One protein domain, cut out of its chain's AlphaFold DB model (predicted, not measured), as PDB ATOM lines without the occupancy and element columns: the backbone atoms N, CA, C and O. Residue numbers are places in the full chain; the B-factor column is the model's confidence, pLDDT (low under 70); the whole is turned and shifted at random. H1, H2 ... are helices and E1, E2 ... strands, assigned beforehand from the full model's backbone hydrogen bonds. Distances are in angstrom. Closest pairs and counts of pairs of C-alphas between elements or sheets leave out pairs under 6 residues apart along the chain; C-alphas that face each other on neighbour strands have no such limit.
ATOM      1  N   LYS A   2       8.269  33.309  22.286       73.88
ATOM      2  CA  LYS A   2       8.724  32.287  21.303       73.88
ATOM      3  C   LYS A   2       9.470  32.827  20.064       73.88
ATOM      4  O   LYS A   2      10.185  32.078  19.413       73.88
ATOM      5  N   ARG A   3       9.314  34.118  19.748       84.44
ATOM      6  CA  ARG A   3       9.831  34.738  18.512       84.44
ATOM      7  C   ARG A   3      11.358  34.668  18.383       84.44
ATOM      8  O   ARG A   3      11.837  34.349  17.310       84.44
ATOM      9  N   ALA A   4      12.102  34.899  19.468       85.50
ATOM     10  CA  ALA A   4      13.570  34.858  19.437       85.50
ATOM     11  C   ALA A   4      14.111  33.435  19.220       85.50
ATOM     12  O   ALA A   4      15.049  33.245  18.460       85.50
ATOM     13  N   THR A   5      13.484  32.429  19.837       88.62
ATOM     14  CA  THR A   5      13.844  31.021  19.622       88.62
ATOM     15  C   THR A   5      13.479  30.563  18.213       88.62
ATOM     16  O   THR A   5      14.285  29.902  17.577       88.62
ATOM     17  N   LEU A   6      12.301  30.944  17.704       91.69
ATOM     18  CA  LEU A   6      11.904  30.673  16.318       91.69
ATOM     19  C   LEU A   6      12.857  31.324  15.314       91.69
ATOM     20  O   LEU A   6      13.263  30.670  14.363       91.69
ATOM     21  N   LEU A   7      13.252  32.578  15.553       93.62
ATOM     22  CA  LEU A   7      14.252  33.264  14.740       93.62
ATOM     23  C   LEU A   7      15.605  32.549  14.812       93.62
ATOM     24  O   LEU A   7      16.208  32.304  13.778       93.62
ATOM     25  N   GLY A   8      16.053  32.165  16.009       93.00
ATOM     26  CA  GLY A   8      17.305  31.435  16.192       93.00
ATOM     27  C   GLY A   8      17.321  30.099  15.446       93.00
ATOM     28  O   GLY A   8      18.265  29.818  14.717       93.00
ATOM     29  N   VAL A   9      16.241  29.318  15.545       94.50
ATOM     30  CA  VAL A   9      16.067  28.080  14.765       94.50
ATOM     31  C   VAL A   9      16.036  28.374  13.264       94.50
ATOM     32  O   VAL A   9      16.684  27.666  12.503       94.50
ATOM     33  N   GLY A  10      15.343  29.429  12.833       96.25
ATOM     34  CA  GLY A  10      15.318  29.844  11.430       96.25
ATOM     35  C   GLY A  10      16.713  30.169  10.889       96.25
ATOM     36  O   GLY A  10      17.081  29.674   9.831       96.25
ATOM     37  N   LEU A  11      17.514  30.931  11.637       96.25
ATOM     38  CA  LEU A  11      18.889  31.268  11.255       96.25
ATOM     39  C   LEU A  11      19.788  30.027  11.213       96.25
ATOM     40  O   LEU A  11      20.582  29.897  10.289       96.25
ATOM     41  N   LEU A  12      19.623  29.085  12.149       96.44
ATOM     42  CA  LEU A  12      20.330  27.801  12.112       96.44
ATOM     43  C   LEU A  12      20.008  27.017  10.838       96.44
ATOM     44  O   LEU A  12      20.922  26.566  10.154       96.44
ATOM     45  N   VAL A  13      18.719  26.883  10.509       97.25
ATOM     46  CA  VAL A  13      18.276  26.182   9.297       97.25
ATOM     47  C   VAL A  13      18.859  26.855   8.060       97.25
ATOM     48  O   VAL A  13      19.469  26.178   7.243       97.25
ATOM     49  N   VAL A  14      18.754  28.181   7.953       97.25
ATOM     50  CA  VAL A  14      19.299  28.937   6.817       97.25
ATOM     51  C   VAL A  14      20.813  28.753   6.694       97.25
ATOM     52  O   VAL A  14      21.292  28.434   5.609       97.25
ATOM     53  N   GLY A  15      21.567  28.897   7.787       95.94
ATOM     54  CA  GLY A  15      23.024  28.750   7.773       95.94
ATOM     55  C   GLY A  15      23.473  27.353   7.347       95.94
ATOM     56  O   GLY A  15      24.324  27.220   6.469       95.94
ATOM     57  N   VAL A  16      22.851  26.311   7.905       95.25
ATOM     58  CA  VAL A  16      23.134  24.914   7.544       95.25
ATOM     59  C   VAL A  16      22.741  24.636   6.092       95.25
ATOM     60  O   VAL A  16      23.521  24.038   5.356       95.25
ATOM     61  N   SER A  17      21.575  25.102   5.642       96.19
ATOM     62  CA  SER A  17      21.135  24.927   4.255       96.19
ATOM     63  C   SER A  17      22.065  25.607   3.255       96.19
ATOM     64  O   SER A  17      22.376  25.003   2.234       96.19
ATOM     65  N   ILE A  18      22.543  26.822   3.543       94.06
ATOM     66  CA  ILE A  18      23.525  27.511   2.694       94.06
ATOM     67  C   ILE A  18      24.829  26.711   2.639       94.06
ATOM     68  O   ILE A  18      25.341  26.480   1.547       94.06
ATOM     69  N   ALA A  19      25.337  26.239   3.782       92.00
ATOM     70  CA  ALA A  19      26.552  25.424   3.825       92.00
ATOM     71  C   ALA A  19      26.418  24.152   2.970       92.00
ATOM     72  O   ALA A  19      27.286  23.866   2.148       92.00
ATOM     73  N   PHE A  20      25.303  23.426   3.103       94.31
ATOM     74  CA  PHE A  20      25.027  22.248   2.277       94.31
ATOM     75  C   PHE A  20      24.868  22.594   0.794       94.31
ATOM     76  O   PHE A  20      25.396  21.881  -0.054       94.31
ATOM     77  N   ALA A  21      24.170  23.681   0.461       93.38
ATOM     78  CA  ALA A  21      23.980  24.099  -0.924       93.38
ATOM     79  C   ALA A  21      25.312  24.459  -1.596       93.38
ATOM     80  O   ALA A  21      25.548  24.042  -2.731       93.38
ATOM     81  N   LEU A  22      26.191  25.175  -0.886       89.38
ATOM     82  CA  LEU A  22      27.545  25.486  -1.343       89.38
ATOM     83  C   LEU A  22      28.372  24.212  -1.521       89.38
ATOM     84  O   LEU A  22      28.992  24.044  -2.563       89.38
ATOM     85  N   LEU A  23      28.320  23.282  -0.566       89.50
ATOM     86  CA  LEU A  23      29.064  22.026  -0.645       89.50
ATOM     87  C   LEU A  23      28.627  21.151  -1.833       89.50
ATOM     88  O   LEU A  23      29.469  20.561  -2.502       89.50
ATOM     89  N   LEU A  24      27.320  21.069  -2.099       92.00
ATOM     90  CA  LEU A  24      26.763  20.226  -3.163       92.00
ATOM     91  C   LEU A  24      26.872  20.859  -4.553       92.00
ATOM     92  O   LEU A  24      27.089  20.147  -5.530       92.00
ATOM     93  N   SER A  25      26.690  22.177  -4.651       89.44
ATOM     94  CA  SER A  25      26.591  22.871  -5.945       89.44
ATOM     95  C   SER A  25      27.906  23.523  -6.363       89.44
ATOM     96  O   SER A  25      28.183  23.647  -7.552       89.44
ATOM     97  N   PHE A  26      28.717  23.945  -5.390       85.12
ATOM     98  CA  PHE A  26      29.946  24.707  -5.602       85.12
ATOM     99  C   PHE A  26      31.080  24.229  -4.675       85.12
ATOM    100  O   PHE A  26      31.663  25.043  -3.955       85.12
ATOM    101  N   PRO A  27      31.439  22.929  -4.682       79.88
ATOM    102  CA  PRO A  27      32.465  22.391  -3.784       79.88
ATOM    103  C   PRO A  27      33.805  23.127  -3.924       79.88
ATOM    104  O   PRO A  27      34.466  23.393  -2.925       79.88
ATOM    105  N   ALA A  28      34.160  23.561  -5.138       77.12
ATOM    106  CA  ALA A  28      35.364  24.352  -5.397       77.12
ATOM    107  C   ALA A  28      35.377  25.723  -4.690       77.12
ATOM    108  O   ALA A  28      36.446  26.238  -4.394       77.12
ATOM    109  N   MET A  29      34.220  26.318  -4.371       76.00
ATOM    110  CA  MET A  29      34.176  27.550  -3.567       76.00
ATOM    111  C   MET A  29      34.382  27.282  -2.074       76.00
ATOM    112  O   MET A  29      34.761  28.191  -1.350       76.00
ATOM    113  N   VAL A  30      34.099  26.067  -1.595       73.56
ATOM    114  CA  VAL A  30      34.221  25.704  -0.173       73.56
ATOM    115  C   VAL A  30      35.621  25.183   0.141       73.56
ATOM    116  O   VAL A  30      36.180  25.513   1.180       73.56
ATOM    117  N   PHE A  31      36.184  24.386  -0.766       72.00
ATOM    118  CA  PHE A  31      37.533  23.828  -0.642       72.00
ATOM    119  C   PHE A  31      38.611  24.693  -1.301       72.00
ATOM    120  O   PHE A  31      39.794  24.417  -1.139       72.00
ATOM    121  N   GLY A  32      38.188  25.747  -1.998       70.56
ATOM    122  CA  GLY A  32      39.051  26.697  -2.672       70.56
ATOM    123  C   GLY A  32      39.613  26.194  -3.997       70.56
ATOM    124  O   GLY A  32      39.701  24.996  -4.263       70.56
ATOM    125  N   GLY A  33      39.987  27.145  -4.849       79.88
ATOM    126  CA  GLY A  33      40.857  26.878  -5.990       79.88
ATOM    127  C   GLY A  33      42.304  27.055  -5.549       79.88
ATOM    128  O   GLY A  33      42.639  28.115  -5.015       79.88
ATOM    129  N   CYS A  34      43.135  26.032  -5.748       82.44
ATOM    130  CA  CYS A  34      44.565  26.096  -5.467       82.44
ATOM    131  C   CYS A  34      45.355  26.288  -6.763       82.44
ATOM    132  O   CYS A  34      45.050  25.658  -7.778       82.44
ATOM    133  N   THR A  35      46.370  27.148  -6.734       79.56
ATOM    134  CA  THR A  35      47.393  27.185  -7.777       79.56
ATOM    135  C   THR A  35      48.184  25.890  -7.706       79.56
ATOM    136  O   THR A  35      48.625  25.534  -6.619       79.56
ATOM    137  N   ASP A  36      48.394  25.222  -8.833       78.56
ATOM    138  CA  ASP A  36      49.320  24.095  -8.906       78.56
ATOM    139  C   ASP A  36      50.661  24.605  -9.437       78.56
ATOM    140  O   ASP A  36      50.806  24.910 -10.623       78.56
ATOM    141  N   VAL A  37      51.622  24.778  -8.531       71.25
ATOM    142  CA  VAL A  37      52.979  25.232  -8.875       71.25
ATOM    143  C   VAL A  37      53.945  24.066  -9.129       71.25
ATOM    144  O   VAL A  37      55.142  24.294  -9.297       71.25
ATOM    145  N   ARG A  45      56.479  21.825   3.044       70.19
ATOM    146  CA  ARG A  45      56.898  23.196   3.383       70.19
ATOM    147  C   ARG A  45      56.014  23.834   4.462       70.19
ATOM    148  O   ARG A  45      56.301  24.941   4.915       70.19
ATOM    149  N   GLY A  46      55.026  23.082   4.954       73.81
ATOM    150  CA  GLY A  46      54.184  23.407   6.105       73.81
ATOM    151  C   GLY A  46      52.907  24.175   5.750       73.81
ATOM    152  O   GLY A  46      52.781  24.747   4.677       73.81
ATOM    153  N   VAL A  47      51.944  24.194   6.675       84.50
ATOM    154  CA  VAL A  47      50.676  24.925   6.513       84.50
ATOM    155  C   VAL A  47      50.867  26.384   6.924       84.50
ATOM    156  O   VAL A  47      51.348  26.650   8.028       84.50
ATOM    157  N   ALA A  48      50.421  27.335   6.103       85.50
ATOM    158  CA  ALA A  48      50.411  28.749   6.469       85.50
ATOM    159  C   ALA A  48      49.133  29.472   6.029       85.50
ATOM    160  O   ALA A  48      48.551  29.195   4.983       85.50
ATOM    161  N   VAL A  49      48.708  30.442   6.839       89.31
ATOM    162  CA  VAL A  49      47.699  31.431   6.443       89.31
ATOM    163  C   VAL A  49      48.435  32.602   5.814       89.31
ATOM    164  O   VAL A  49      49.307  33.185   6.454       89.31
ATOM    165  N   ILE A  50      48.081  32.932   4.576       89.44
ATOM    166  CA  ILE A  50      48.720  34.011   3.820       89.44
ATOM    167  C   ILE A  50      48.039  35.333   4.172       89.44
ATOM    168  O   ILE A  50      48.705  36.301   4.533       89.44
ATOM    169  N   GLY A  51      46.701  35.364   4.148       91.62
ATOM    170  CA  GLY A  51      45.948  36.558   4.513       91.62
ATOM    171  C   GLY A  51      44.561  36.633   3.889       91.62
ATOM    172  O   GLY A  51      43.911  35.619   3.638       91.62
ATOM    173  N   VAL A  52      44.096  37.863   3.682       93.50
ATOM    174  CA  VAL A  52      42.823  38.169   3.023       93.50
ATOM    175  C   VAL A  52      43.078  39.172   1.907       93.50
ATOM    176  O   VAL A  52      43.607  40.250   2.172       93.50
ATOM    177  N   GLU A  53      42.648  38.839   0.694       92.62
ATOM    178  CA  GLU A  53      42.789  39.681  -0.497       92.62
ATOM    179  C   GLU A  53      41.558  39.528  -1.399       92.62
ATOM    180  O   GLU A  53      41.025  38.429  -1.554       92.62
ATOM    181  N   ASP A  54      41.046  40.642  -1.932       90.44
ATOM    182  CA  ASP A  54      39.879  40.687  -2.830       90.44
ATOM    183  C   ASP A  54      38.637  39.916  -2.342       90.44
ATOM    184  O   ASP A  54      37.861  39.353  -3.114       90.44
ATOM    185  N   GLY A  55      38.424  39.888  -1.023       89.94
ATOM    186  CA  GLY A  55      37.305  39.165  -0.413       89.94
ATOM    187  C   GLY A  55      37.498  37.647  -0.350       89.94
ATOM    188  O   GLY A  55      36.546  36.935  -0.031       89.94
ATOM    189  N   ASN A  56      38.707  37.151  -0.600       91.06
ATOM    190  CA  ASN A  56      39.096  35.756  -0.445       91.06
ATOM    191  C   ASN A  56      40.020  35.586   0.761       91.06
ATOM    192  O   ASN A  56      40.801  36.467   1.107       91.06
ATOM    193  N   PHE A  57      39.919  34.431   1.404       90.81
ATOM    194  CA  PHE A  57      40.878  33.941   2.377       90.81
ATOM    195  C   PHE A  57      41.955  33.148   1.641       90.81
ATOM    196  O   PHE A  57      41.629  32.181   0.949       90.81
ATOM    197  N   LEU A  58      43.208  33.568   1.791       91.56
ATOM    198  CA  LEU A  58      44.374  32.960   1.161       91.56
ATOM    199  C   LEU A  58      45.144  32.120   2.180       91.56
ATOM    200  O   LEU A  58      45.482  32.587   3.276       91.56
ATOM    201  N   TYR A  59      45.443  30.879   1.817       88.31
ATOM    202  CA  TYR A  59      46.189  29.939   2.648       88.31
ATOM    203  C   TYR A  59      47.002  28.980   1.784       88.31
ATOM    204  O   TYR A  59      46.695  28.771   0.617       88.31
ATOM    205  N   THR A  60      48.019  28.360   2.367       88.25
ATOM    206  CA  THR A  60      48.763  27.266   1.747       88.25
ATOM    207  C   THR A  60      48.723  26.043   2.665       88.25
ATOM    208  O   THR A  60      49.118  26.142   3.831       88.25
ATOM    209  N   PRO A  61      48.179  24.902   2.213       81.94
ATOM    210  CA  PRO A  61      48.125  23.685   3.018       81.94
ATOM    211  C   PRO A  61      49.450  22.906   3.020       81.94
ATOM    212  O   PRO A  61      49.669  22.090   3.908       81.94
ATOM    213  N   ASP A  62      50.325  23.143   2.047       81.81
ATOM    214  CA  ASP A  62      51.569  22.396   1.828       81.81
ATOM    215  C   ASP A  62      52.821  23.289   1.779       81.81
ATOM    216  O   ASP A  62      53.941  22.775   1.766       81.81
ATOM    217  N   GLY A  63      52.641  24.612   1.789       78.62
ATOM    218  CA  GLY A  63      53.701  25.620   1.751       78.62
ATOM    219  C   GLY A  63      54.187  25.933   0.336       78.62
ATOM    220  O   GLY A  63      55.201  26.615   0.171       78.62
ATOM    221  N   ALA A  64      53.489  25.426  -0.681       80.69
ATOM    222  CA  ALA A  64      53.802  25.627  -2.088       80.69
ATOM    223  C   ALA A  64      52.591  26.144  -2.865       80.69
ATOM    224  O   ALA A  64      52.675  27.170  -3.537       80.69
ATOM    225  N   ASN A  65      51.470  25.440  -2.757       81.62
ATOM    226  CA  ASN A  65      50.253  25.765  -3.470       81.62
ATOM    227  C   ASN A  65      49.476  26.818  -2.680       81.62
ATOM    228  O   ASN A  65      49.174  26.642  -1.496       81.62
ATOM    229  N   GLU A  66      49.159  27.931  -3.334       87.00
ATOM    230  CA  GLU A  66      48.290  28.957  -2.779       87.00
ATOM    231  C   GLU A  66      46.837  28.606  -3.090       87.00
ATOM    232  O   GLU A  66      46.450  28.449  -4.245       87.00
ATOM    233  N   CYS A  67      46.029  28.484  -2.048       87.69
ATOM    234  CA  CYS A  67      44.610  28.198  -2.124       87.69
ATOM    235  C   CYS A  67      43.803  29.423  -1.704       87.69
ATOM    236  O   CYS A  67      44.137  30.115  -0.739       87.69
ATOM    237  N   SER A  68      42.700  29.660  -2.414       90.25
ATOM    238  CA  SER A  68      41.804  30.786  -2.158       90.25
ATOM    239  C   SER A  68      40.373  30.317  -1.918       90.25
ATOM    240  O   SER A  68      39.839  29.509  -2.678       90.25
ATOM    241  N   ILE A  69      39.735  30.826  -0.862       90.56
ATOM    242  CA  ILE A  69      38.324  30.565  -0.553       90.56
ATOM    243  C   ILE A  69      37.580  31.899  -0.438       90.56
ATOM    244  O   ILE A  69      37.979  32.732   0.379       90.56
ATOM    245  N   PRO A  70      36.467  32.114  -1.162       90.88
ATOM    246  CA  PRO A  70      35.664  33.319  -1.003       90.88
ATOM    247  C   PRO A  70      35.156  33.460   0.434       90.88
ATOM    248  O   PRO A  70      34.414  32.610   0.933       90.88
ATOM    249  N   LEU A  71      35.488  34.567   1.100       91.00
ATOM    250  CA  LEU A  71      35.065  34.822   2.479       91.00
ATOM    251  C   LEU A  71      33.547  34.723   2.670       91.00
ATOM    252  O   LEU A  71      33.136  34.132   3.669       91.00
ATOM    253  N   PRO A  72      32.683  35.219   1.757       90.56
ATOM    254  CA  PRO A  72      31.239  35.070   1.920       90.56
ATOM    255  C   PRO A  72      30.781  33.609   1.976       90.56
ATOM    256  O   PRO A  72      29.836  33.307   2.705       90.56
ATOM    257  N   ALA A  73      31.460  32.703   1.262       88.38
ATOM    258  CA  ALA A  73      31.119  31.281   1.243       88.38
ATOM    259  C   ALA A  73      31.331  30.616   2.613       88.38
ATOM    260  O   ALA A  73      30.621  29.672   2.952       88.38
ATOM    261  N   VAL A  74      32.248  31.144   3.429       87.88
ATOM    262  CA  VAL A  74      32.532  30.643   4.785       87.88
ATOM    263  C   VAL A  74      31.805  31.466   5.847       87.88
ATOM    264  O   VAL A  74      31.118  30.923   6.711       87.88
ATOM    265  N   LEU A  75      31.918  32.792   5.791       92.31
ATOM    266  CA  LEU A  75      31.427  33.682   6.840       92.31
ATOM    267  C   LEU A  75      29.903  33.751   6.901       92.31
ATOM    268  O   LEU A  75      29.359  33.860   7.998       92.31
ATOM    269  N   ALA A  76      29.200  33.673   5.767       92.62
ATOM    270  CA  ALA A  76      27.740  33.723   5.771       92.62
ATOM    271  C   ALA A  76      27.116  32.529   6.521       92.62
ATOM    272  O   ALA A  76      26.380  32.768   7.485       92.62
ATOM    273  N   PRO A  77      27.409  31.256   6.172       92.69
ATOM    274  CA  PRO A  77      26.852  30.125   6.911       92.69
ATOM    275  C   PRO A  77      27.302  30.112   8.378       92.69
ATOM    276  O   PRO A  77      26.466  29.900   9.259       92.69
ATOM    277  N   VAL A  78      28.574  30.421   8.669       94.44
ATOM    278  CA  VAL A  78      29.083  30.500  10.050       94.44
ATOM    279  C   VAL A  78      28.344  31.573  10.851       94.44
ATOM    280  O   VAL A  78      27.877  31.301  11.956       94.44
ATOM    281  N   GLY A  79      28.174  32.772  10.293       95.69
ATOM    282  CA  GLY A  79      27.477  33.879  10.945       95.69
ATOM    283  C   GLY A  79      26.033  33.528  11.296       95.69
ATOM    284  O   GLY A  79      25.604  33.728  12.434       95.69
ATOM    285  N   PHE A  80      25.296  32.926  10.358       96.88
ATOM    286  CA  PHE A  80      23.932  32.458  10.608       96.88
ATOM    287  C   PHE A  80      23.867  31.406  11.718       96.88
ATOM    288  O   PHE A  80      23.004  31.494  12.598       96.88
ATOM    289  N   VAL A  81      24.798  30.449  11.725       96.44
ATOM    290  CA  VAL A  81      24.848  29.400  12.749       96.44
ATOM    291  C   VAL A  81      25.187  29.971  14.125       96.44
ATOM    292  O   VAL A  81      24.511  29.645  15.103       96.44
ATOM    293  N   VAL A  82      26.187  30.848  14.220       96.06
ATOM    294  CA  VAL A  82      26.623  31.461  15.485       96.06
ATOM    295  C   VAL A  82      25.512  32.325  16.079       96.06
ATOM    296  O   VAL A  82      25.148  32.142  17.242       96.06
ATOM    297  N   ILE A  83      24.915  33.217  15.281       95.75
ATOM    298  CA  ILE A  83      23.822  34.087  15.741       95.75
ATOM    299  C   ILE A  83      22.599  33.244  16.121       95.75
ATOM    300  O   ILE A  83      22.004  33.454  17.181       95.75
ATOM    301  N   GLY A  84      22.239  32.260  15.293       93.50
ATOM    302  CA  GLY A  84      21.120  31.359  15.556       93.50
ATOM    303  C   GLY A  84      21.291  30.579  16.860       93.50
ATOM    304  O   GLY A  84      20.390  30.567  17.704       93.50
ATOM    305  N   THR A  85      22.480  30.008  17.070       93.25
ATOM    306  CA  THR A  85      22.851  29.303  18.306       93.25
ATOM    307  C   THR A  85      22.783  30.235  19.509       93.25
ATOM    308  O   THR A  85      22.138  29.899  20.502       93.25
ATOM    309  N   GLY A  86      23.378  31.428  19.410       93.00
ATOM    310  CA  GLY A  86      23.357  32.433  20.470       93.00
ATOM    311  C   GLY A  86      21.933  32.778  20.903       93.00
ATOM    312  O   GLY A  86      21.604  32.684  22.081       93.00
ATOM    313  N   LEU A  87      21.033  33.056  19.957       91.94
ATOM    314  CA  LEU A  87      19.631  33.368  20.257       91.94
ATOM    315  C   LEU A  87      18.884  32.215  20.950       91.94
ATOM    316  O   LEU A  87      18.061  32.453  21.843       91.94
ATOM    317  N   VAL A  88      19.158  30.966  20.561       90.56
ATOM    318  CA  VAL A  88      18.564  29.778  21.194       90.56
ATOM    319  C   VAL A  88      19.110  29.586  22.612       90.56
ATOM    320  O   VAL A  88      18.331  29.370  23.548       90.56
ATOM    321  N   LEU A  89      20.430  29.685  22.788       89.31
ATOM    322  CA  LEU A  89      21.102  29.445  24.064       89.31
ATOM    323  C   LEU A  89      20.856  30.562  25.076       89.31
ATOM    324  O   LEU A  89      20.534  30.256  26.222       89.31
ATOM    325  N   SER A  90      20.899  31.835  24.672       85.44
ATOM    326  CA  SER A  90      20.595  32.963  25.562       85.44
ATOM    327  C   SER A  90      19.198  32.831  26.167       85.44
ATOM    328  O   SER A  90      19.007  33.103  27.346       85.44
ATOM    329  N   ARG A  91      18.218  32.315  25.410       77.25
ATOM    330  CA  ARG A  91      16.882  32.029  25.950       77.25
ATOM    331  C   ARG A  91      16.860  30.874  26.944       77.25
ATOM    332  O   ARG A  91      16.130  30.975  27.929       77.25
ATOM    333  N   ARG A  92      17.609  29.793  26.701       69.38
ATOM    334  CA  ARG A  92      17.726  28.689  27.671       69.38
ATOM    335  C   ARG A  92      18.376  29.171  28.965       69.38
ATOM    336  O   ARG A  92      17.854  28.867  30.027       69.38
ATOM    337  N   ALA A  93      19.425  29.984  28.869       71.94
ATOM    338  CA  ALA A  93      20.076  30.586  30.026       71.94
ATOM    339  C   ALA A  93      19.113  31.484  30.822       71.94
ATOM    340  O   ALA A  93      18.994  31.316  32.029       71.94
ATOM    341  N   THR A  94      18.339  32.361  30.167       65.56
ATOM    342  CA  THR A  94      17.335  33.185  30.871       65.56
ATOM    343  C   THR A  94      16.213  32.349  31.493       65.56
ATOM    344  O   THR A  94      15.722  32.689  32.559       65.56
TER     345      THR A  94
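AT A GLANCE: This is residues 2 to 37 and 45 to 94 of the 100 residues of an uncharacterized protein of Halorubrum lipolyticum DSM 21995 (UniProt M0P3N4). A small sheet, E1 E2 E3, heads two long helices side by side, H1 and H3, with short H2 at the junction. The printed part has 86 residues, mixed in class, with elements in the order H1 H2 E1 E2 E3 H3. It is loose: radius of gyration of the C-alphas 16.5 A, spans 54 by 27 by 20 A.

IN THESE COORDINATES: Find E1 at residues 48 to 53, E2 at 56 to 60, E3 at 67 to 70. H3 runs 33.5 A from C-alpha 71 at (35.065, 34.822, 2.479) to 94. H1 runs 33.9 A from C-alpha 2 at (8.724, 32.287, 21.303) to 25; H2 is 27 to 31.

HOW THE PARTS SIT: In the two hairpins, a meander of antiparallel neighbours, find N 50 and O 58, 2.9 A, and N 57 and O 69, 2.8 A, within hydrogen-bond range. H2 and H3 only graze the sheet. H1 and H3 touch, opposite ways at a shallow tilt of 26 degrees; C-alphas Gly 8 and Gly 84 are closest, 3.9 A. Every O i to N i+4 pair is within range in H1 and H2, 18 of 20 in H3.

THE WHOLE: Residues 38 to 44 are not printed; C-alphas 37 and 45 are 13.0 A apart. Residues 92 and 94 have pLDDT under 70.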